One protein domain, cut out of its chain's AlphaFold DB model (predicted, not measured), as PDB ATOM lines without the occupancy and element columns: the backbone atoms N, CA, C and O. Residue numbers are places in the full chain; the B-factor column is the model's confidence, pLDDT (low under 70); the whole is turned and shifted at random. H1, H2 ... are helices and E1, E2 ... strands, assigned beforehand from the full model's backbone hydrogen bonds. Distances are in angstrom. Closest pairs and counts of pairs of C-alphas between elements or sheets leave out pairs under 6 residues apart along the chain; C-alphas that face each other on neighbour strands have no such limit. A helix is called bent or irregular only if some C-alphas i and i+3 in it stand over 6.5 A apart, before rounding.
ATOM      1  N   THR A   4     -38.400 -16.820 -10.942       90.75
ATOM      2  CA  THR A   4     -39.237 -16.785  -9.734       90.75
ATOM      3  C   THR A   4     -38.667 -17.696  -8.649       90.75
ATOM      4  O   THR A   4     -38.051 -18.729  -8.923       90.75
ATOM      5  N   ALA A   5     -38.834 -17.289  -7.393       93.31
ATOM      6  CA  ALA A   5     -38.477 -18.081  -6.227       93.31
ATOM      7  C   ALA A   5     -39.657 -18.134  -5.258       93.31
ATOM      8  O   ALA A   5     -40.130 -17.101  -4.785       93.31
ATOM      9  N   PHE A   6     -40.092 -19.342  -4.929       94.50
ATOM     10  CA  PHE A   6     -41.159 -19.607  -3.974       94.50
ATOM     11  C   PHE A   6     -40.526 -19.980  -2.640       94.50
ATOM     12  O   PHE A   6     -39.864 -21.007  -2.544       94.50
ATOM     13  N   SER A   7     -40.696 -19.150  -1.611       91.12
ATOM     14  CA  SER A   7     -40.276 -19.499  -0.247       91.12
ATOM     15  C   SER A   7     -41.479 -20.019   0.527       91.12
ATOM     16  O   SER A   7     -42.322 -19.235   0.958       91.12
ATOM     17  N   THR A   8     -41.568 -21.337   0.691       92.06
ATOM     18  CA  THR A   8     -42.717 -22.015   1.293       92.06
ATOM     19  C   THR A   8     -42.378 -22.596   2.663       92.06
ATOM     20  O   THR A   8     -41.317 -23.188   2.868       92.06
ATOM     21  N   SER A   9     -43.285 -22.419   3.624       89.81
ATOM     22  CA  SER A   9     -43.256 -23.134   4.905       89.81
ATOM     23  C   SER A   9     -44.253 -24.289   4.951       89.81
ATOM     24  O   SER A   9     -44.405 -24.884   6.008       89.81
ATOM     25  N   PHE A  10     -44.960 -24.558   3.848       93.56
ATOM     26  CA  PHE A  10     -46.040 -25.548   3.762       93.56
ATOM     27  C   PHE A  10     -47.153 -25.376   4.813       93.56
ATOM     28  O   PHE A  10     -47.869 -26.313   5.148       93.56
ATOM     29  N   GLY A  11     -47.317 -24.150   5.321       90.81
ATOM     30  CA  GLY A  11     -48.533 -23.742   6.023       90.81
ATOM     31  C   GLY A  11     -49.603 -23.315   5.019       90.81
ATOM     32  O   GLY A  11     -49.286 -23.101   3.846       90.81
ATOM     33  N   LYS A  12     -50.841 -23.109   5.483       91.25
ATOM     34  CA  LYS A  12     -52.021 -22.890   4.626       91.25
ATOM     35  C   LYS A  12     -51.799 -21.884   3.484       91.25
ATOM     36  O   LYS A  12     -52.037 -22.205   2.327       91.25
ATOM     37  N   ASP A  13     -51.254 -20.700   3.787       92.56
ATOM     38  CA  ASP A  13     -51.151 -19.603   2.817       92.56
ATOM     39  C   ASP A  13     -50.043 -19.888   1.788       92.56
ATOM     40  O   ASP A  13     -50.209 -19.679   0.586       92.56
ATOM     41  N   SER A  14     -48.906 -20.424   2.249       93.62
ATOM     42  CA  SER A  14     -47.802 -20.810   1.366       93.62
ATOM     43  C   SER A  14     -48.129 -22.033   0.510       93.62
ATOM     44  O   SER A  14     -47.682 -22.092  -0.634       93.62
ATOM     45  N   SER A  15     -48.915 -22.979   1.036       95.94
ATOM     46  CA  SER A  15     -49.359 -24.163   0.300       95.94
ATOM     47  C   SER A  15     -50.353 -23.788  -0.792       95.94
ATOM     48  O   SER A  15     -50.173 -24.240  -1.919       95.94
ATOM     49  N   ALA A  16     -51.313 -22.900  -0.498       96.56
ATOM     50  CA  ALA A  16     -52.234 -22.352  -1.493       96.56
ATOM     51  C   ALA A  16     -51.484 -21.588  -2.597       96.56
ATOM     52  O   ALA A  16     -51.631 -21.890  -3.776       96.56
ATOM     53  N   THR A  17     -50.587 -20.670  -2.214       96.75
ATOM     54  CA  THR A  17     -49.795 -19.878  -3.175       96.75
ATOM     55  C   THR A  17     -48.963 -20.762  -4.106       96.75
ATOM     56  O   THR A  17     -48.940 -20.551  -5.317       96.75
ATOM     57  N   LEU A  18     -48.257 -21.753  -3.547       97.38
ATOM     58  CA  LEU A  18     -47.466 -22.690  -4.341       97.38
ATOM     59  C   LEU A  18     -48.363 -23.596  -5.192       97.38
ATOM     60  O   LEU A  18     -48.002 -23.909  -6.321       97.38
ATOM     61  N   GLY A  19     -49.523 -23.986  -4.663       97.19
ATOM     62  CA  GLY A  19     -50.489 -24.845  -5.337       97.19
ATOM     63  C   GLY A  19     -51.003 -24.218  -6.625       97.19
ATOM     64  O   GLY A  19     -50.875 -24.816  -7.693       97.19
ATOM     65  N   ILE A  20     -51.465 -22.971  -6.530       96.38
ATOM     66  CA  ILE A  20     -51.941 -22.178  -7.670       96.38
ATOM     67  C   ILE A  20     -50.828 -22.033  -8.713       96.38
ATOM     68  O   ILE A  20     -51.037 -22.278  -9.898       96.38
ATOM     69  N   ALA A  21     -49.612 -21.691  -8.277       95.94
ATOM     70  CA  ALA A  21     -48.493 -21.489  -9.190       95.94
ATOM     71  C   ALA A  21     -48.058 -22.774  -9.918       95.94
ATOM     72  O   ALA A  21     -47.717 -22.722 -11.099       95.94
ATOM     73  N   LEU A  22     -48.050 -23.920  -9.231       97.06
ATOM     74  CA  LEU A  22     -47.663 -25.204  -9.823       97.06
ATOM     75  C   LEU A  22     -48.743 -25.791 -10.735       97.06
ATOM     76  O   LEU A  22     -48.386 -26.423 -11.732       97.06
ATOM     77  N   ALA A  23     -50.020 -25.563 -10.424       96.75
ATOM     78  CA  ALA A  23     -51.135 -25.905 -11.304       96.75
ATOM     79  C   ALA A  23     -51.063 -25.089 -12.604       96.75
ATOM     80  O   ALA A  23     -50.954 -25.672 -13.680       96.75
ATOM     81  N   ALA A  24     -50.945 -23.760 -12.502       95.56
ATOM     82  CA  ALA A  24     -50.796 -22.883 -13.664       95.56
ATOM     83  C   ALA A  24     -49.557 -23.229 -14.514       95.56
ATOM     84  O   ALA A  24     -49.605 -23.225 -15.742       95.56
ATOM     85  N   ALA A  25     -48.428 -23.575 -13.883       95.81
ATOM     86  CA  ALA A  25     -47.238 -24.013 -14.614       95.81
ATOM     87  C   ALA A  25     -47.472 -25.321 -15.392       95.81
ATOM     88  O   ALA A  25     -46.985 -25.461 -16.513       95.81
ATOM     89  N   ALA A  26     -48.208 -26.273 -14.815       95.56
ATOM     90  CA  ALA A  26     -48.548 -27.527 -15.480       95.56
ATOM     91  C   ALA A  26     -49.522 -27.316 -16.653       95.56
ATOM     92  O   ALA A  26     -49.355 -27.944 -17.701       95.56
ATOM     93  N   GLU A  27     -50.496 -26.416 -16.506       96.00
ATOM     94  CA  GLU A  27     -51.406 -26.014 -17.586       96.00
ATOM     95  C   GLU A  27     -50.645 -25.391 -18.756       96.00
ATOM     96  O   GLU A  27     -50.783 -25.854 -19.886       96.00
ATOM     97  N   LEU A  28     -49.738 -24.447 -18.481       95.62
ATOM     98  CA  LEU A  28     -48.895 -23.836 -19.513       95.62
ATOM     99  C   LEU A  28     -48.080 -24.877 -20.292       95.62
ATOM    100  O   LEU A  28     -48.001 -24.801 -21.516       95.62
ATOM    101  N   VAL A  29     -47.499 -25.874 -19.613       94.81
ATOM    102  CA  VAL A  29     -46.780 -26.961 -20.303       94.81
ATOM    103  C   VAL A  29     -47.721 -27.779 -21.187       94.81
ATOM    104  O   VAL A  29     -47.358 -28.105 -22.317       94.81
ATOM    105  N   ARG A  30     -48.930 -28.096 -20.710       93.81
ATOM    106  CA  ARG A  30     -49.931 -28.831 -21.502       93.81
ATOM    107  C   ARG A  30     -50.380 -28.062 -22.743       93.81
ATOM    108  O   ARG A  30     -50.629 -28.681 -23.772       93.81
ATOM    109  N   GLU A  31     -50.459 -26.741 -22.651       95.81
ATOM    110  CA  GLU A  31     -50.783 -25.844 -23.765       95.81
ATOM    111  C   GLU A  31     -49.598 -25.612 -24.722       95.81
ATOM    112  O   GLU A  31     -49.730 -24.910 -25.723       95.81
ATOM    113  N   GLY A  32     -48.428 -26.199 -24.441       93.81
ATOM    114  CA  GLY A  32     -47.214 -26.019 -25.240       93.81
ATOM    115  C   GLY A  32     -46.518 -24.673 -25.017       93.81
ATOM    116  O   GLY A  32     -45.624 -24.305 -25.783       93.81
ATOM    117  N   ALA A  33     -46.898 -23.929 -23.977       94.12
ATOM    118  CA  ALA A  33     -46.267 -22.674 -23.603       94.12
ATOM    119  C   ALA A  33     -44.962 -22.898 -22.818       94.12
ATOM    120  O   ALA A  33     -44.738 -23.909 -22.151       94.12
ATOM    121  N   VAL A  34     -44.068 -21.908 -22.882       89.75
ATOM    122  CA  VAL A  34     -42.768 -21.967 -22.201       89.75
ATOM    123  C   VAL A  34     -42.896 -21.482 -20.759       89.75
ATOM    124  O   VAL A  34     -43.099 -20.292 -20.510       89.75
ATOM    125  N   VAL A  35     -42.653 -22.376 -19.801       92.12
ATOM    126  CA  VAL A  35     -42.509 -22.021 -18.383       92.12
ATOM    127  C   VAL A  35     -41.098 -21.493 -18.115       92.12
ATOM    128  O   VAL A  35     -40.099 -22.073 -18.541       92.12
ATOM    129  N   GLN A  36     -40.988 -20.364 -17.410       89.06
ATOM    130  CA  GLN A  36     -39.681 -19.834 -17.005       89.06
ATOM    131  C   GLN A  36     -39.088 -20.660 -15.855       89.06
ATOM    132  O   GLN A  36     -39.836 -21.067 -14.967       89.06
ATOM    133  N   PRO A  37     -37.756 -20.854 -15.800       90.38
ATOM    134  CA  PRO A  37     -37.141 -21.568 -14.696       90.38
ATOM    135  C   PRO A  37     -37.398 -20.921 -13.332       90.38
ATOM    136  O   PRO A  37     -37.232 -19.705 -13.170       90.38
ATOM    137  N   PHE A  38     -37.733 -21.746 -12.340       93.25
ATOM    138  CA  PHE A  38     -38.056 -21.292 -10.990       93.25
ATOM    139  C   PHE A  38     -37.467 -22.187  -9.900       93.25
ATOM    140  O   PHE A  38     -36.957 -23.278 -10.151       93.25
ATOM    141  N   VAL A  39     -37.483 -21.699  -8.663       94.44
ATOM    142  CA  VAL A  39     -36.949 -22.437  -7.512       94.44
ATOM    143  C   VAL A  39     -37.975 -22.465  -6.396       94.44
ATOM    144  O   VAL A  39     -38.548 -21.431  -6.055       94.44
ATOM    145  N   VAL A  40     -38.167 -23.632  -5.793       96.50
ATOM    146  CA  VAL A  40     -38.957 -23.794  -4.572       96.50
ATOM    147  C   VAL A  40     -38.000 -23.997  -3.402       96.50
ATOM    148  O   VAL A  40     -37.155 -24.890  -3.402       96.50
ATOM    149  N   LEU A  41     -38.103 -23.129  -2.406       94.88
ATOM    150  CA  LEU A  41     -37.247 -23.085  -1.230       94.88
ATOM    151  C   LEU A  41     -38.099 -23.309   0.014       94.88
ATOM    152  O   LEU A  41     -39.146 -22.684   0.171       94.88
ATOM    153  N   THR A  42     -37.614 -24.125   0.939       94.56
ATOM    154  CA  THR A  42     -38.147 -24.177   2.306       94.56
ATOM    155  C   THR A  42     -37.031 -23.977   3.323       94.56
ATOM    156  O   THR A  42     -35.854 -24.146   2.998       94.56
ATOM    157  N   ALA A  43     -37.384 -23.570   4.539       93.00
ATOM    158  CA  ALA A  43     -36.438 -23.388   5.631       93.00
ATOM    159  C   ALA A  43     -36.657 -24.472   6.682       93.00
ATOM    160  O   ALA A  43     -37.731 -24.557   7.268       93.00
ATOM    161  N   ASP A  44     -35.615 -25.248   6.940       94.50
ATOM    162  CA  ASP A  44     -35.538 -26.144   8.080       94.50
ATOM    163  C   ASP A  44     -34.783 -25.412   9.194       94.50
ATOM    164  O   ASP A  44     -33.555 -25.287   9.171       94.50
ATOM    165  N   THR A  45     -35.540 -24.848  10.135       93.00
ATOM    166  CA  THR A  45     -34.987 -24.058  11.244       93.00
ATOM    167  C   THR A  45     -34.351 -24.929  12.328       93.00
ATOM    168  O   THR A  45     -33.732 -24.380  13.242       93.00
ATOM    169  N   LEU A  46     -34.490 -26.263  12.232       95.12
ATOM    170  CA  LEU A  46     -34.094 -27.263  13.232       95.12
ATOM    171  C   LEU A  46     -34.800 -27.109  14.591       95.12
ATOM    172  O   LEU A  46     -34.443 -27.762  15.568       95.12
ATOM    173  N   VAL A  47     -35.802 -26.228  14.662       94.88
ATOM    174  CA  VAL A  47     -36.588 -25.966  15.871       94.88
ATOM    175  C   VAL A  47     -38.094 -25.941  15.613       94.88
ATOM    176  O   VAL A  47     -38.866 -25.639  16.519       94.88
ATOM    177  N   GLU A  48     -38.530 -26.229  14.384       92.12
ATOM    178  CA  GLU A  48     -39.953 -26.308  14.037       92.12
ATOM    179  C   GLU A  48     -40.686 -27.335  14.900       92.12
ATOM    180  O   GLU A  48     -40.092 -28.310  15.353       92.12
ATOM    181  N   ASN A  49     -41.993 -27.148  15.092       92.81
ATOM    182  CA  ASN A  49     -42.837 -28.205  15.643       92.81
ATOM    183  C   ASN A  49     -42.620 -29.510  14.831       92.81
ATOM    184  O   ASN A  49     -42.755 -29.465  13.605       92.81
ATOM    185  N   PRO A  50     -42.279 -30.649  15.469       94.00
ATOM    186  CA  PRO A  50     -41.961 -31.894  14.763       94.00
ATOM    187  C   PRO A  50     -43.026 -32.356  13.761       94.00
ATOM    188  O   PRO A  50     -42.685 -32.779  12.657       94.00
ATOM    189  N   SER A  51     -44.310 -32.204  14.085       92.12
ATOM    190  CA  SER A  51     -45.405 -32.574  13.182       92.12
ATOM    191  C   SER A  51     -45.473 -31.653  11.958       92.12
ATOM    192  O   SER A  51     -45.661 -32.125  10.835       92.12
ATOM    193  N   VAL A  52     -45.225 -30.352  12.141       91.88
ATOM    194  CA  VAL A  52     -45.149 -29.370  11.041       91.88
ATOM    195  C   VAL A  52     -43.905 -29.595  10.180       91.88
ATOM    196  O   VAL A  52     -43.970 -29.491   8.957       91.88
ATOM    197  N   HIS A  53     -42.776 -29.949  10.793       93.56
ATOM    198  CA  HIS A  53     -41.567 -30.329  10.068       93.56
ATOM    199  C   HIS A  53     -41.814 -31.567   9.196       93.56
ATOM    200  O   HIS A  53     -41.496 -31.563   8.005       93.56
ATOM    201  N   ALA A  54     -42.447 -32.601   9.758       93.25
ATOM    202  CA  ALA A  54     -42.802 -33.808   9.022       93.25
ATOM    203  C   ALA A  54     -43.761 -33.512   7.855       93.25
ATOM    204  O   ALA A  54     -43.555 -34.034   6.758       93.25
ATOM    205  N   LEU A  55     -44.764 -32.645   8.057       93.88
ATOM    206  CA  LEU A  55     -45.636 -32.151   6.985       93.88
ATOM    207  C   LEU A  55     -44.816 -31.487   5.871       93.88
ATOM    208  O   LEU A  55     -44.931 -31.873   4.712       93.88
ATOM    209  N   ALA A  56     -43.943 -30.537   6.216       94.81
ATOM    210  CA  ALA A  56     -43.117 -29.821   5.247       94.81
ATOM    211  C   ALA A  56     -42.226 -30.757   4.411       94.81
ATOM    212  O   ALA A  56     -42.060 -30.542   3.209       94.81
ATOM    213  N   LEU A  57     -41.673 -31.817   5.016       94.00
ATOM    214  CA  LEU A  57     -40.901 -32.830   4.291       94.00
ATOM    215  C   LEU A  57     -41.765 -33.622   3.301       94.00
ATOM    216  O   LEU A  57     -41.348 -33.812   2.155       94.00
ATOM    217  N   ARG A  58     -42.964 -34.055   3.716       95.81
ATOM    218  CA  ARG A  58     -43.905 -34.776   2.841       95.81
ATOM    219  C   ARG A  58     -44.375 -33.900   1.684       95.81
ATOM    220  O   ARG A  58     -44.296 -34.321   0.532       95.81
ATOM    221  N   GLU A  59     -44.784 -32.667   1.962       97.50
ATOM    222  CA  GLU A  59     -45.226 -31.721   0.934       97.50
ATOM    223  C   GLU A  59     -44.093 -31.370  -0.039       97.50
ATOM    224  O   GLU A  59     -44.307 -31.322  -1.247       97.50
ATOM    225  N   MET A  60     -42.852 -31.224   0.438       96.94
ATOM    226  CA  MET A  60     -41.702 -31.029  -0.450       96.94
ATOM    227  C   MET A  60     -41.461 -32.237  -1.370       96.94
ATOM    228  O   MET A  60     -41.088 -32.058  -2.530       96.94
ATOM    229  N   ALA A  61     -41.674 -33.467  -0.891       97.06
ATOM    230  CA  ALA A  61     -41.594 -34.658  -1.737       97.06
ATOM    231  C   ALA A  61     -42.698 -34.669  -2.810       97.06
ATOM    232  O   ALA A  61     -42.410 -34.944  -3.976       97.06
ATOM    233  N   LYS A  62     -43.927 -34.277  -2.449       97.94
ATOM    234  CA  LYS A  62     -45.044 -34.104  -3.392       97.94
ATOM    235  C   LYS A  62     -44.727 -33.048  -4.467       97.94
ATOM    236  O   LYS A  62     -44.920 -33.303  -5.654       97.94
ATOM    237  N   VAL A  63     -44.134 -31.911  -4.082       98.19
ATOM    238  CA  VAL A  63     -43.651 -30.878  -5.024       98.19
ATOM    239  C   VAL A  63     -42.623 -31.442  -6.005       98.19
ATOM    240  O   VAL A  63     -42.724 -31.178  -7.202       98.19
ATOM    241  N   LYS A  64     -41.644 -32.225  -5.532       97.94
ATOM    242  CA  LYS A  64     -40.652 -32.871  -6.413       97.94
ATOM    243  C   LYS A  64     -41.325 -33.797  -7.426       97.94
ATOM    244  O   LYS A  64     -41.071 -33.661  -8.618       97.94
ATOM    245  N   GLY A  65     -42.239 -34.653  -6.966       98.00
ATOM    246  CA  GLY A  65     -42.995 -35.546  -7.844       98.00
ATOM    247  C   GLY A  65     -43.841 -34.797  -8.881       98.00
ATOM    248  O   GLY A  65     -43.937 -35.234 -10.024       98.00
ATOM    249  N   TRP A  66     -44.414 -33.643  -8.524       97.88
ATOM    250  CA  TRP A  66     -45.139 -32.788  -9.470       97.88
ATOM    251  C   TRP A  66     -44.219 -32.180 -10.535       97.88
ATOM    252  O   TRP A  66     -44.541 -32.215 -11.722       97.88
ATOM    253  N   ILE A  67     -43.060 -31.656 -10.121       97.62
ATOM    254  CA  ILE A  67     -42.050 -31.103 -11.034       97.62
ATOM    255  C   ILE A  67     -41.607 -32.163 -12.049       97.62
ATOM    256  O   ILE A  67     -41.561 -31.870 -13.242       97.62
ATOM    257  N   GLU A  68     -41.337 -33.387 -11.591       97.12
ATOM    258  CA  GLU A  68     -40.946 -34.511 -12.448       97.12
ATOM    259  C   GLU A  68     -42.075 -34.923 -13.400       97.12
ATOM    260  O   GLU A  68     -41.853 -35.043 -14.605       97.12
ATOM    261  N   ARG A  69     -43.306 -35.068 -12.890       96.62
ATOM    262  CA  ARG A  69     -44.480 -35.483 -13.675       96.62
ATOM    263  C   ARG A  69     -44.757 -34.567 -14.867       96.62
ATOM    264  O   ARG A  69     -45.113 -35.062 -15.932       96.62
ATOM    265  N   TYR A  70     -44.628 -33.255 -14.682       96.31
ATOM    266  CA  TYR A  70     -44.914 -32.259 -15.721       96.31
ATOM    267  C   TYR A  70     -43.653 -31.701 -16.392       96.31
ATOM    268  O   TYR A  70     -43.750 -30.743 -17.153       96.31
ATOM    269  N   ASN A  71     -42.477 -32.281 -16.118       95.38
ATOM    270  CA  ASN A  71     -41.186 -31.824 -16.638       95.38
ATOM    271  C   ASN A  71     -40.979 -30.301 -16.469       95.38
ATOM    272  O   ASN A  71     -40.558 -29.595 -17.389       95.38
ATOM    273  N   LEU A  72     -41.339 -29.773 -15.293       96.06
ATOM    274  CA  LEU A  72     -41.244 -28.340 -15.017       96.06
ATOM    275  C   LEU A  72     -39.770 -27.931 -14.858       96.06
ATOM    276  O   LEU A  72     -39.002 -28.652 -14.216       96.06
ATOM    277  N   PRO A  73     -39.351 -26.748 -15.350       94.06
ATOM    278  CA  PRO A  73     -37.969 -26.274 -15.243       94.06
ATOM    279  C   PRO A  73     -37.662 -25.737 -13.834       94.06
ATOM    280  O   PRO A  73     -37.328 -24.564 -13.650       94.06
ATOM    281  N   ALA A  74     -37.798 -26.582 -12.813       94.25
ATOM    282  CA  ALA A  74     -37.741 -26.183 -11.416       94.25
ATOM    283  C   ALA A  74     -36.770 -27.017 -10.584       94.25
ATOM    284  O   ALA A  74     -36.543 -28.195 -10.838       94.25
ATOM    285  N   THR A  75     -36.217 -26.400  -9.537       94.38
ATOM    286  CA  THR A  75     -35.421 -27.106  -8.521       94.38
ATOM    287  C   THR A  75     -35.958 -26.830  -7.124       94.38
ATOM    288  O   THR A  75     -36.520 -25.765  -6.859       94.38
ATOM    289  N   THR A  76     -35.782 -27.793  -6.222       96.19
ATOM    290  CA  THR A  76     -36.211 -27.696  -4.822       96.19
ATOM    291  C   THR A  76     -34.998 -27.657  -3.899       96.19
ATOM    292  O   THR A  76     -34.052 -28.418  -4.093       96.19
ATOM    293  N   HIS A  77     -35.005 -26.785  -2.886       95.75
ATOM    294  CA  HIS A  77     -33.909 -26.702  -1.910       95.75
ATOM    295  C   HIS A  77     -34.421 -26.490  -0.488       95.75
ATOM    296  O   HIS A  77     -35.420 -25.806  -0.255       95.75
ATOM    297  N   VAL A  78     -33.680 -27.038   0.474       95.25
ATOM    298  CA  VAL A  78     -33.921 -26.859   1.909       95.25
ATOM    299  C   VAL A  78     -32.792 -26.012   2.487       95.25
ATOM    300  O   VAL A  78     -31.624 -26.394   2.440       95.25
ATOM    301  N   ALA A  79     -33.134 -24.849   3.029       95.44
ATOM    302  CA  ALA A  79     -32.194 -23.962   3.688       95.44
ATOM    303  C   ALA A  79     -32.101 -24.287   5.180       95.44
ATOM    304  O   ALA A  79     -33.121 -24.361   5.858       95.44
ATOM    305  N   ARG A  80     -30.872 -24.420   5.691       95.75
ATOM    306  CA  ARG A  80     -30.592 -24.642   7.117       95.75
ATOM    307  C   ARG A  80     -29.723 -23.531   7.708       95.75
ATOM    308  O   ARG A  80     -28.882 -22.978   6.982       95.75
ATOM    309  N   PRO A  81     -29.890 -23.195   8.999       95.88
ATOM    310  CA  PRO A  81     -28.989 -22.292   9.706       95.88
ATOM    311  C   PRO A  81     -27.561 -22.834   9.771       95.88
ATOM    312  O   PRO A  81     -27.320 -24.041   9.760       95.88
ATOM    313  N   ASN A  82     -26.600 -21.914   9.860       95.12
ATOM    314  CA  ASN A  82     -25.225 -22.261  10.211       95.12
ATOM    315  C   ASN A  82     -25.163 -22.891  11.594       95.12
ATOM    316  O   ASN A  82     -25.930 -22.493  12.467       95.12
ATOM    317  N   LEU A  83     -24.187 -23.776  11.808       95.62
ATOM    318  CA  LEU A  83     -23.980 -24.462  13.082       95.62
ATOM    319  C   LEU A  83     -23.991 -23.494  14.275       95.62
ATOM    320  O   LEU A  83     -24.719 -23.706  15.234       95.62
ATOM    321  N   SER A  84     -23.275 -22.371  14.176       94.56
ATOM    322  CA  SER A  84     -23.212 -21.352  15.234       94.56
ATOM    323  C   SER A  84     -24.541 -20.641  15.516       94.56
ATOM    324  O   SER A  84     -24.727 -20.129  16.622       94.56
ATOM    325  N   HIS A 103     -38.856  -8.894  23.119       78.50
ATOM    326  CA  HIS A 103     -37.440  -8.793  22.757       78.50
ATOM    327  C   HIS A 103     -37.227  -9.002  21.247       78.50
ATOM    328  O   HIS A 103     -38.153  -9.334  20.500       78.50
ATOM    329  N   LYS A 104     -35.985  -8.796  20.785       79.69
ATOM    330  CA  LYS A 104     -35.610  -8.984  19.376       79.69
ATOM    331  C   LYS A 104     -35.915 -10.411  18.902       79.69
ATOM    332  O   LYS A 104     -35.717 -11.391  19.620       79.69
ATOM    333  N   ARG A 105     -36.408 -10.514  17.666       82.50
ATOM    334  CA  ARG A 105     -36.780 -11.773  16.998       82.50
ATOM    335  C   ARG A 105     -35.616 -12.332  16.190       82.50
ATOM    336  O   ARG A 105     -35.743 -12.566  14.988       82.50
ATOM    337  N   ASP A 106     -34.489 -12.543  16.858       84.12
ATOM    338  CA  ASP A 106     -33.259 -13.003  16.205       84.12
ATOM    339  C   ASP A 106     -33.470 -14.368  15.533       84.12
ATOM    340  O   ASP A 106     -32.989 -14.586  14.426       84.12
ATOM    341  N   CYS A 107     -34.326 -15.231  16.099       85.81
ATOM    342  CA  CYS A 107     -34.703 -16.509  15.490       85.81
ATOM    343  C   CYS A 107     -35.285 -16.376  14.066       85.81
ATOM    344  O   CYS A 107     -34.968 -17.180  13.194       85.81
ATOM    345  N   THR A 108     -36.090 -15.343  13.783       86.44
ATOM    346  CA  THR A 108     -36.664 -15.127  12.438       86.44
ATOM    347  C   THR A 108     -35.588 -14.755  11.415       86.44
ATOM    348  O   THR A 108     -35.671 -15.142  10.244       86.44
ATOM    349  N   SER A 109     -34.568 -14.015  11.848       88.38
ATOM    350  CA  SER A 109     -33.425 -13.663  11.010       88.38
ATOM    351  C   SER A 109     -32.504 -14.869  10.825       88.38
ATOM    352  O   SER A 109     -32.339 -15.359   9.705       88.38
ATOM    353  N   ASP A 110     -31.967 -15.380  11.930       90.44
ATOM    354  CA  ASP A 110     -30.849 -16.321  11.960       90.44
ATOM    355  C   ASP A 110     -31.237 -17.722  11.491       90.44
ATOM    356  O   ASP A 110     -30.454 -18.378  10.800       90.44
ATOM    357  N   LEU A 111     -32.445 -18.180  11.837       92.06
ATOM    358  CA  LEU A 111     -32.884 -19.543  11.533       92.06
ATOM    359  C   LEU A 111     -33.616 -19.650  10.194       92.06
ATOM    360  O   LEU A 111     -33.604 -20.715   9.585       92.06
ATOM    361  N   LYS A 112     -34.229 -18.559   9.712       90.31
ATOM    362  CA  LYS A 112     -35.102 -18.580   8.525       90.31
ATOM    363  C   LYS A 112     -34.641 -17.644   7.411       90.31
ATOM    364  O   LYS A 112     -34.319 -18.099   6.315       90.31
ATOM    365  N   SER A 113     -34.593 -16.339   7.673       89.19
ATOM    366  CA  SER A 113     -34.394 -15.332   6.617       89.19
ATOM    367  C   SER A 113     -32.992 -15.382   6.001       89.19
ATOM    368  O   SER A 113     -32.846 -15.386   4.776       89.19
ATOM    369  N   VAL A 114     -31.951 -15.456   6.837       91.94
ATOM    370  CA  VAL A 114     -30.551 -15.519   6.392       91.94
ATOM    371  C   VAL A 114     -30.257 -16.829   5.646       91.94
ATOM    372  O   VAL A 114     -29.720 -16.752   4.534       91.94
ATOM    373  N   PRO A 115     -30.646 -18.018   6.154       93.56
ATOM    374  CA  PRO A 115     -30.489 -19.275   5.422       93.56
ATOM    375  C   PRO A 115     -31.162 -19.283   4.049       93.56
ATOM    376  O   PRO A 115     -30.516 -19.651   3.068       93.56
ATOM    377  N   LEU A 116     -32.420 -18.833   3.954       91.75
ATOM    378  CA  LEU A 116     -33.145 -18.760   2.680       91.75
ATOM    379  C   LEU A 116     -32.454 -17.821   1.692       91.75
ATOM    380  O   LEU A 116     -32.233 -18.188   0.540       91.75
ATOM    381  N   SER A 117     -32.059 -16.627   2.145       89.44
ATOM    382  CA  SER A 117     -31.346 -15.654   1.308       89.44
ATOM    383  C   SER A 117     -30.017 -16.211   0.797       89.44
ATOM    384  O   SER A 117     -29.670 -16.020  -0.368       89.44
ATOM    385  N   ARG A 118     -29.289 -16.952   1.640       91.94
ATOM    386  CA  ARG A 118     -28.038 -17.611   1.259       91.94
ATOM    387  C   ARG A 118     -28.250 -18.659   0.170       91.94
ATOM    388  O   ARG A 118     -27.558 -18.600  -0.842       91.94
ATOM    389  N   VAL A 119     -29.192 -19.585   0.357       91.88
ATOM    390  CA  VAL A 119     -29.482 -20.625  -0.647       91.88
ATOM    391  C   VAL A 119     -29.988 -19.990  -1.941       91.88
ATOM    392  O   VAL A 119     -29.479 -20.308  -3.012       91.88
ATOM    393  N   ARG A 120     -30.896 -19.007  -1.858       88.81
ATOM    394  CA  ARG A 120     -31.372 -18.253  -3.028       88.81
ATOM    395  C   ARG A 120     -30.211 -17.646  -3.813       88.81
ATOM    396  O   ARG A 120     -30.151 -17.816  -5.024       88.81
ATOM    397  N   LYS A 121     -29.288 -16.950  -3.138       87.94
ATOM    398  CA  LYS A 121     -28.118 -16.325  -3.778       87.94
ATOM    399  C   LYS A 121     -27.171 -17.357  -4.389       87.94
ATOM    400  O   LYS A 121     -26.618 -17.088  -5.448       87.94
ATOM    401  N   ALA A 122     -26.999 -18.516  -3.753       88.94
ATOM    402  CA  ALA A 122     -26.165 -19.594  -4.279       88.94
ATOM    403  C   ALA A 122     -26.750 -20.215  -5.561       88.94
ATOM    404  O   ALA A 122     -26.005 -20.508  -6.487       88.94
ATOM    405  N   VAL A 123     -28.076 -20.371  -5.633       87.62
ATOM    406  CA  VAL A 123     -28.759 -21.013  -6.772       87.62
ATOM    407  C   VAL A 123     -29.051 -20.030  -7.911       87.62
ATOM    408  O   VAL A 123     -28.952 -20.377  -9.086       87.62
ATOM    409  N   LEU A 124     -29.442 -18.797  -7.583       85.19
ATOM    410  CA  LEU A 124     -29.969 -17.827  -8.550       85.19
ATOM    411  C   LEU A 124     -29.074 -16.603  -8.771       85.19
ATOM    412  O   LEU A 124     -29.377 -15.788  -9.640       85.19
ATOM    413  N   GLY A 125     -27.981 -16.471  -8.021       83.19
ATOM    414  CA  GLY A 125     -27.103 -15.306  -8.071       83.19
ATOM    415  C   GLY A 125     -27.652 -14.091  -7.316       83.19
ATOM    416  O   GLY A 125     -28.664 -14.145  -6.610       83.19
ATOM    417  N   LYS A 126     -26.934 -12.969  -7.430       79.81
ATOM    418  CA  LYS A 126     -27.353 -11.674  -6.876       79.81
ATOM    419  C   LYS A 126     -28.262 -10.951  -7.871       79.81
ATOM    420  O   LYS A 126     -28.089 -11.095  -9.077       79.81
ATOM    421  N   ASN A 127     -29.202 -10.168  -7.347       79.25
ATOM    422  CA  ASN A 127     -30.012  -9.293  -8.184       79.25
ATOM    423  C   ASN A 127     -29.149  -8.131  -8.703       79.25
ATOM    424  O   ASN A 127     -28.355  -7.566  -7.954       79.25
ATOM    425  N   ASP A 128     -29.359  -7.773  -9.962       78.75
ATOM    426  CA  ASP A 128     -28.820  -6.613 -10.660       78.75
ATOM    427  C   ASP A 128     -29.985  -5.991 -11.447       78.75
ATOM    428  O   ASP A 128     -30.359  -6.451 -12.532       78.75
ATOM    429  N   LEU A 129     -30.639  -5.010 -10.816       75.38
ATOM    430  CA  LEU A 129     -31.802  -4.319 -11.374       75.38
ATOM    431  C   LEU A 129     -31.456  -3.540 -12.657       75.38
ATOM    432  O   LEU A 129     -32.192  -3.718 -13.629       75.38
ATOM    433  N   PRO A 130     -30.351  -2.759 -12.725       78.00
ATOM    434  CA  PRO A 130     -29.925  -2.109 -13.967       78.00
ATOM    435  C   PRO A 130     -29.763  -3.080 -15.143       78.00
ATOM    436  O   PRO A 130     -30.183  -2.773 -16.255       78.00
ATOM    437  N   ALA A 131     -29.229  -4.282 -14.903       78.56
ATOM    438  CA  ALA A 131     -29.089  -5.307 -15.939       78.56
ATOM    439  C   ALA A 131     -30.360  -6.151 -16.176       78.56
ATOM    440  O   ALA A 131     -30.311  -7.129 -16.927       78.56
ATOM    441  N   SER A 132     -31.490  -5.832 -15.529       72.94
ATOM    442  CA  SER A 132     -32.732  -6.626 -15.566       72.94
ATOM    443  C   SER A 132     -32.540  -8.105 -15.181       72.94
ATOM    444  O   SER A 132     -33.234  -9.000 -15.679       72.94
ATOM    445  N   LYS A 133     -31.585  -8.376 -14.284       78.94
ATOM    446  CA  LYS A 133     -31.272  -9.705 -13.745       78.94
ATOM    447  C   LYS A 133     -31.728  -9.772 -12.297       78.94
ATOM    448  O   LYS A 133     -30.957  -9.537 -11.376       78.94
ATOM    449  N   PHE A 134     -32.992 -10.098 -12.079       80.88
ATOM    450  CA  PHE A 134     -33.542 -10.207 -10.734       80.88
ATOM    451  C   PHE A 134     -34.392 -11.459 -10.569       80.88
ATOM    452  O   PHE A 134     -34.924 -12.030 -11.527       80.88
ATOM    453  N   VAL A 135     -34.505 -11.873  -9.311       85.62
ATOM    454  CA  VAL A 135     -35.391 -12.945  -8.876       85.62
ATOM    455  C   VAL A 135     -36.622 -12.333  -8.229       85.62
ATOM    456  O   VAL A 135     -36.495 -11.571  -7.267       85.62
ATOM    457  N   VAL A 136     -37.796 -12.703  -8.731       89.56
ATOM    458  CA  VAL A 136     -39.083 -12.350  -8.135       89.56
ATOM    459  C   VAL A 136     -39.396 -13.337  -7.023       89.56
ATOM    460  O   VAL A 136     -39.522 -14.537  -7.262       89.56
ATOM    461  N   SER A 137     -39.500 -12.836  -5.798       90.88
ATOM    462  CA  SER A 137     -39.913 -13.642  -4.651       90.88
ATOM    463  C   SER A 137     -41.433 -13.726  -4.620       90.88
ATOM    464  O   SER A 137     -42.099 -12.705  -4.467       90.88
ATOM    465  N   ILE A 138     -41.983 -14.926  -4.765       92.75
ATOM    466  CA  ILE A 138     -43.423 -15.146  -4.649       92.75
ATOM    467  C   ILE A 138     -43.750 -15.423  -3.185       92.75
ATOM    468  O   ILE A 138     -43.170 -16.328  -2.575       92.75
ATOM    469  N   THR A 139     -44.642 -14.617  -2.610       88.38
ATOM    470  CA  THR A 139     -44.988 -14.665  -1.187       88.38
ATOM    471  C   THR A 139     -46.475 -14.955  -0.993       88.38
ATOM    472  O   THR A 139     -47.325 -14.467  -1.727       88.38
ATOM    473  N   GLY A 140     -46.795 -15.747   0.031       88.12
ATOM    474  CA  GLY A 140     -48.177 -16.004   0.453       88.12
ATOM    475  C   GLY A 140     -48.658 -15.038   1.534       88.12
ATOM    476  O   GLY A 140     -49.328 -15.461   2.471       88.12
ATOM    477  N   VAL A 141     -48.224 -13.772   1.499       87.62
ATOM    478  CA  VAL A 141     -48.669 -12.783   2.494       87.62
ATOM    479  C   VAL A 141     -50.085 -12.317   2.180       87.62
ATOM    480  O   VAL A 141     -50.458 -12.217   1.015       87.62
ATOM    481  N   ARG A 142     -50.855 -11.981   3.216       88.69
ATOM    482  CA  ARG A 142     -52.229 -11.479   3.079       88.69
ATOM    483  C   ARG A 142     -52.455 -10.251   3.944       88.69
ATOM    484  O   ARG A 142     -51.927 -10.164   5.057       88.69
ATOM    485  N   LYS A 143     -53.278  -9.311   3.469       82.69
ATOM    486  CA  LYS A 143     -53.663  -8.122   4.255       82.69
ATOM    487  C   LYS A 143     -54.506  -8.500   5.474       82.69
ATOM    488  O   LYS A 143     -54.283  -7.960   6.555       82.69
ATOM    489  N   ALA A 144     -55.396  -9.479   5.324       78.38
ATOM    490  CA  ALA A 144     -56.291  -9.947   6.382       78.38
ATOM    491  C   ALA A 144     -55.593 -10.762   7.497       78.38
ATOM    492  O   ALA A 144     -56.245 -11.207   8.435       78.38
ATOM    493  N   GLU A 145     -54.268 -10.975   7.441       69.75
ATOM    494  CA  GLU A 145     -53.577 -11.855   8.395       69.75
ATOM    495  C   GLU A 145     -53.323 -11.208   9.775       69.75
ATOM    496  O   GLU A 145     -53.311 -11.894  10.801       69.75
ATOM    497  N   SER A 146     -53.055  -9.898   9.819       70.62
ATOM    498  CA  SER A 146     -53.070  -9.080  11.044       70.62
ATOM    499  C   SER A 146     -52.904  -7.593  10.727       70.62
ATOM    500  O   SER A 146     -52.296  -7.241   9.720       70.62
ATOM    501  N   VAL A 147     -53.314  -6.714  11.650       72.75
ATOM    502  CA  VAL A 147     -53.096  -5.254  11.547       72.75
ATOM    503  C   VAL A 147     -51.618  -4.914  11.302       72.75
ATOM    504  O   VAL A 147     -51.283  -4.118  10.426       72.75
ATOM    505  N   VAL A 148     -50.706  -5.574  12.026       73.00
ATOM    506  CA  VAL A 148     -49.253  -5.377  11.869       73.00
ATOM    507  C   VAL A 148     -48.764  -5.841  10.494       73.00
ATOM    508  O   VAL A 148     -47.850  -5.239   9.926       73.00
ATOM    509  N   ARG A 149     -49.337  -6.915   9.941       71.50
ATOM    510  CA  ARG A 149     -48.974  -7.398   8.606       71.50
ATOM    511  C   ARG A 149     -49.540  -6.508   7.510       71.50
ATOM    512  O   ARG A 149     -48.777  -6.156   6.620       71.50
ATOM    513  N   ALA A 150     -50.784  -6.052   7.636       76.56
ATOM    514  CA  ALA A 150     -51.381  -5.075   6.732       76.56
ATOM    515  C   ALA A 150     -50.530  -3.797   6.646       76.56
ATOM    516  O   ALA A 150     -50.165  -3.370   5.554       76.56
ATOM    517  N   ALA A 151     -50.108  -3.244   7.790       76.81
ATOM    518  CA  ALA A 151     -49.236  -2.070   7.820       76.81
ATOM    519  C   ALA A 151     -47.883  -2.314   7.121       76.81
ATOM    520  O   ALA A 151     -47.388  -1.453   6.391       76.81
ATOM    521  N   ASN A 152     -47.283  -3.496   7.305       78.12
ATOM    522  CA  ASN A 152     -46.014  -3.846   6.660       78.12
ATOM    523  C   ASN A 152     -46.140  -4.049   5.147       78.12
ATOM    524  O   ASN A 152     -45.277  -3.570   4.413       78.12
ATOM    525  N   VAL A 153     -47.199  -4.723   4.697       80.00
ATOM    526  CA  VAL A 153     -47.536  -4.904   3.277       80.00
ATOM    527  C   VAL A 153     -47.686  -3.543   2.603       80.00
ATOM    528  O   VAL A 153     -47.038  -3.287   1.591       80.00
ATOM    529  N   THR A 154     -48.476  -2.643   3.198       80.12
ATOM    530  CA  THR A 154     -48.691  -1.291   2.666       80.12
ATOM    531  C   THR A 154     -47.381  -0.512   2.594       80.12
ATOM    532  O   THR A 154     -47.076   0.094   1.569       80.12
ATOM    533  N   ARG A 155     -46.546  -0.584   3.640       81.56
ATOM    534  CA  ARG A 155     -45.227   0.067   3.664       81.56
ATOM    535  C   ARG A 155     -44.292  -0.445   2.565       81.56
ATOM    536  O   ARG A 155     -43.525   0.335   2.012       81.56
ATOM    537  N   ARG A 156     -44.339  -1.743   2.260       79.25
ATOM    538  CA  ARG A 156     -43.535  -2.384   1.205       79.25
ATOM    539  C   ARG A 156     -44.158  -2.286  -0.186       79.25
ATOM    540  O   ARG A 156     -43.540  -2.750  -1.138       79.25
ATOM    541  N   LYS A 157     -45.352  -1.689  -0.294       83.19
ATOM    542  CA  LYS A 157     -46.137  -1.568  -1.528       83.19
ATOM    543  C   LYS A 157     -46.366  -2.918  -2.221       83.19
ATOM    544  O   LYS A 157     -46.415  -2.963  -3.443       83.19
ATOM    545  N   GLU A 158     -46.475  -4.006  -1.449       83.31
ATOM    546  CA  GLU A 158     -46.701  -5.358  -1.985       83.31
ATOM    547  C   GLU A 158     -48.009  -5.409  -2.792       83.31
ATOM    548  O   GLU A 158     -49.006  -4.791  -2.410       83.31
ATOM    549  N   SER A 159     -47.987  -6.121  -3.921       86.25
ATOM    550  CA  SER A 159     -49.092  -6.202  -4.879       86.25
ATOM    551  C   SER A 159     -49.360  -7.654  -5.278       86.25
ATOM    552  O   SER A 159     -48.449  -8.483  -5.322       86.25
ATOM    553  N   ASP A 160     -50.630  -7.937  -5.539       87.94
ATOM    554  CA  ASP A 160     -51.175  -9.166  -6.115       87.94
ATOM    555  C   ASP A 160     -51.051  -9.233  -7.638       87.94
ATOM    556  O   ASP A 160     -50.886 -10.318  -8.187       87.94
ATOM    557  N   VAL A 161     -51.075  -8.083  -8.314       87.12
ATOM    558  CA  VAL A 161     -51.072  -7.993  -9.783       87.12
ATOM    559  C   VAL A 161     -49.749  -7.502 -10.379       87.12
ATOM    560  O   VAL A 161     -49.485  -7.736 -11.557       87.12
ATOM    561  N   ALA A 162     -48.903  -6.826  -9.596       86.56
ATOM    562  CA  ALA A 162     -47.670  -6.212 -10.084       86.56
ATOM    563  C   ALA A 162     -46.425  -6.690  -9.325       86.56
ATOM    564  O   ALA A 162     -46.426  -6.848  -8.105       86.56
ATOM    565  N   ILE A 163     -45.318  -6.853 -10.056       86.06
ATOM    566  CA  ILE A 163     -43.999  -7.081  -9.461       86.06
ATOM    567  C   ILE A 163     -43.498  -5.754  -8.898       86.06
ATOM    568  O   ILE A 163     -43.307  -4.789  -9.638       86.06
ATOM    569  N   VAL A 164     -43.242  -5.720  -7.593       85.31
ATOM    570  CA  VAL A 164     -42.829  -4.499  -6.891       85.31
ATOM    571  C   VAL A 164     -41.492  -4.677  -6.195       85.31
ATOM    572  O   VAL A 164     -41.173  -5.756  -5.696       85.31
ATOM    573  N   GLN A 165     -40.705  -3.605  -6.123       83.00
ATOM    574  CA  GLN A 165     -39.503  -3.575  -5.298       83.00
ATOM    575  C   GLN A 165     -39.890  -3.400  -3.826       83.00
ATOM    576  O   GLN A 165     -40.517  -2.416  -3.447       83.00
ATOM    577  N   THR A 166     -39.493  -4.361  -2.997       74.94
ATOM    578  CA  THR A 166     -39.917  -4.453  -1.588       74.94
ATOM    579  C   THR A 166     -38.890  -3.916  -0.598       74.94
ATOM    580  O   THR A 166     -39.213  -3.716   0.576       74.94
ATOM    581  N   ASN A 167     -37.647  -3.698  -1.037       72.44
ATOM    582  CA  ASN A 167     -36.585  -3.142  -0.206       72.44
ATOM    583  C   ASN A 167     -35.516  -2.391  -1.019       72.44
ATOM    584  O   ASN A 167     -35.473  -2.462  -2.248       72.44
ATOM    585  N   GLU A 168     -34.635  -1.683  -0.312       67.69
ATOM    586  CA  GLU A 168     -33.523  -0.913  -0.891       67.69
ATOM    587  C   GLU A 168     -32.477  -1.810  -1.578       67.69
ATOM    588  O   GLU A 168     -31.867  -1.396  -2.557       67.69
ATOM    589  N   ASP A 169     -32.356  -3.078  -1.163       64.12
ATOM    590  CA  ASP A 169     -31.443  -4.064  -1.772       64.12
ATOM    591  C   ASP A 169     -31.894  -4.579  -3.155       64.12
ATOM    592  O   ASP A 169     -31.318  -5.531  -3.689       64.12
ATOM    593  N   GLY A 170     -32.974  -4.029  -3.715       68.19
ATOM    594  CA  GLY A 170     -33.482  -4.418  -5.028       68.19
ATOM    595  C   GLY A 170     -34.117  -5.812  -5.079       68.19
ATOM    596  O   GLY A 170     -34.119  -6.466  -6.128       68.19
ATOM    597  N   ASN A 171     -34.651  -6.312  -3.960       76.44
ATOM    598  CA  ASN A 171     -35.507  -7.497  -3.989       76.44
ATOM    599  C   ASN A 171     -36.894  -7.112  -4.496       76.44
ATOM    600  O   ASN A 171     -37.528  -6.189  -3.977       76.44
ATOM    601  N   VAL A 172     -37.388  -7.866  -5.474       85.94
ATOM    602  CA  VAL A 172     -38.737  -7.696  -6.005       85.94
ATOM    603  C   VAL A 172     -39.620  -8.871  -5.602       85.94
ATOM    604  O   VAL A 172     -39.131  -9.999  -5.470       85.94
ATOM    605  N   ALA A 173     -40.901  -8.610  -5.371       89.06
ATOM    606  CA  ALA A 173     -41.858  -9.616  -4.935       89.06
ATOM    607  C   ALA A 173     -43.210  -9.478  -5.639       89.06
ATOM    608  O   ALA A 173     -43.539  -8.414  -6.165       89.06
ATOM    609  N   LEU A 174     -43.966 -10.572  -5.613       92.12
ATOM    610  CA  LEU A 174     -45.365 -10.663  -6.017       92.12
ATOM    611  C   LEU A 174     -46.103 -11.477  -4.948       92.12
ATOM    612  O   LEU A 174     -45.588 -12.513  -4.513       92.12
ATOM    613  N   ALA A 175     -47.285 -11.022  -4.540       92.88
ATOM    614  CA  ALA A 175     -48.097 -11.649  -3.501       92.88
ATOM    615  C   ALA A 175     -49.479 -12.050  -4.057       92.88
ATOM    616  O   ALA A 175     -50.450 -11.336  -3.825       92.88
ATOM    617  N   PRO A 176     -49.603 -13.172  -4.794       93.38
ATOM    618  CA  PRO A 176     -50.806 -13.483  -5.581       93.38
ATOM    619  C   PRO A 176     -52.103 -13.575  -4.769       93.38
ATOM    620  O   PRO A 176     -53.172 -13.265  -5.274       93.38
ATOM    621  N   ILE A 177     -52.005 -13.977  -3.501       93.88
ATOM    622  CA  ILE A 177     -53.156 -14.141  -2.603       93.88
ATOM    623  C   ILE A 177     -53.334 -12.949  -1.652       93.88
ATOM    624  O   ILE A 177     -53.958 -13.082  -0.605       93.88
ATOM    625  N   LEU A 178     -52.769 -11.775  -1.960       92.00
ATOM    626  CA  LEU A 178     -52.722 -10.644  -1.024       92.00
ATOM    627  C   LEU A 178     -54.098 -10.203  -0.508       92.00
ATOM    628  O   LEU A 178     -54.218  -9.797   0.658       92.00
ATOM    629  N   GLY A 179     -55.094 -10.254  -1.393       90.31
ATOM    630  CA  GLY A 179     -56.487  -9.919  -1.115       90.31
ATOM    631  C   GLY A 179     -57.291 -11.032  -0.445       90.31
ATOM    632  O   GLY A 179     -58.388 -10.742   0.010       90.31
ATOM    633  N   TRP A 180     -56.756 -12.254  -0.350       92.88
ATOM    634  CA  TRP A 180     -57.490 -13.397   0.190       92.88
ATOM    635  C   TRP A 180     -57.683 -13.276   1.704       92.88
ATOM    636  O   TRP A 180     -56.783 -12.854   2.454       92.88
ATOM    637  N   ASP A 181     -58.840 -13.708   2.179       88.94
ATOM    638  CA  ASP A 181     -59.115 -13.868   3.597       88.94
ATOM    639  C   ASP A 181     -58.800 -15.297   4.085       88.94
ATOM    640  O   ASP A 181     -57.899 -15.964   3.571       88.94
ATOM    641  N   TRP A 182     -59.375 -15.699   5.218       85.56
ATOM    642  CA  TRP A 182     -59.163 -17.039   5.762       85.56
ATOM    643  C   TRP A 182     -59.994 -18.085   5.004       85.56
ATOM    644  O   TRP A 182     -59.463 -19.165   4.729       85.56
TER     645      TRP A 182
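Overview. This is residues 4 to 84 and 103 to 182 of the 452 residues of the protein "Phosphoadenosine phosphosulfate reductase family protein" of Dechloromonas sp (UniProt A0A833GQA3). One strongly twisted sheet of five parallel strands makes the core, sandwiched in three layers between H1 and H2 on one face and H3 on the other. H4 lies off the sheet, toward its E5 edge, and in the unnamed stretch of residues 157 to 171 that follows it, residues 164 to 165 pair antiparallel with residues 172 to 173 of E5. The 161 printed residues include four named helices and five named strands, E1 H1 E2 H2 E3 H3 E4 H4 E5 along the chain, with the sheet in the order E3 E2 E1 E4 E5. The class is mixed, helices and strands; the whole is compact, with a radius of gyration of the C-alphas of 15.9 A and spans of 52 by 36 by 35 A.

Arrangement. Start at E1, residues 4 to 7, an inner strand. H1, residues 12 to 30, is on the sheet, and its closest C-alpha to E1 is that of Leu 18, 7.0 A from that of Phe 6. Beside E1 find E2, residues 38 to 43, with N 41 and O 6 at 2.8 A. H2, residues 50 to 69, lies over E2 and the edge strand E3, residues 74 to 79, at a height over the sheet of 10.2 A. It runs along the strands, at 12 degrees to E2 on the local plane. The closest C-alphas of H2 and E3 are those of Ile 67 and Ala 74, 6.6 A apart. Between E3 and E2, look for N 79 and O 42 at 2.8 A. H1 and H2 are near each other, with 12 pairs of C-alphas within 10 A. On the opposite face from H2 find H3, residues 106 to 124; the C-alphas of its Pro 115 and of Ala 79 in E3 are the closest of the two elements, 5.3 A apart. H3 has a kink of 28 degrees near residue 113 and is irregular, but only just: C-alphas 111 and 114 are 6.9 A apart. On the other side of E1 from E2 runs E4, residues 135 to 138, with N 5 and O 136 at 2.8 A. H4, residues 147 to 156, is not on the sheet. The edge strand E5, residues 172 to 174, pairs with E4 through N 137 and O 172, 2.9 A; residues 164 to 165 pair antiparallel with its residues 172 to 173. E1-H1-E2, E2-H2-E3 and E4-H4-E5 are strand-helix-strand units, two parallel neighbour strands joined through a helix, each with a right-handed crossover. Every O i to N i+4 pair is within hydrogen-bond range in H1, H2 and H4; in H3 it is 12 of 15.

Along the chain. Find C-alpha 4 at (-39.237, -16.785, -9.734), where E1 begins. H1 measures 26.9 A from first to last C-alpha, E2 16.8 A, H2 28.8 A and E3 16.2 A. H3 begins at C-alpha 106, (-33.259, -13.003, 16.205), and measures 25.4 A; H4 measures 14.4 A. The short strands E1, E4 and E5 measure 9.9 A, 9.3 A and 7.3 A, and E5 ends at C-alpha 174, (-45.365, -10.663, -6.017).

Size, cuts and confidence. The two C-alphas farthest apart are those of Gly 32 and His 103, 51.9 A. Residues 85 to 102 are not printed, and C-alphas 84 and 103 stand 20.4 A apart across this cut. Of the links that are printed whole, H4 to E5 is long. The mean pLDDT of the printed part is 89.2, and residues 145 and 168 to 170 are under 70.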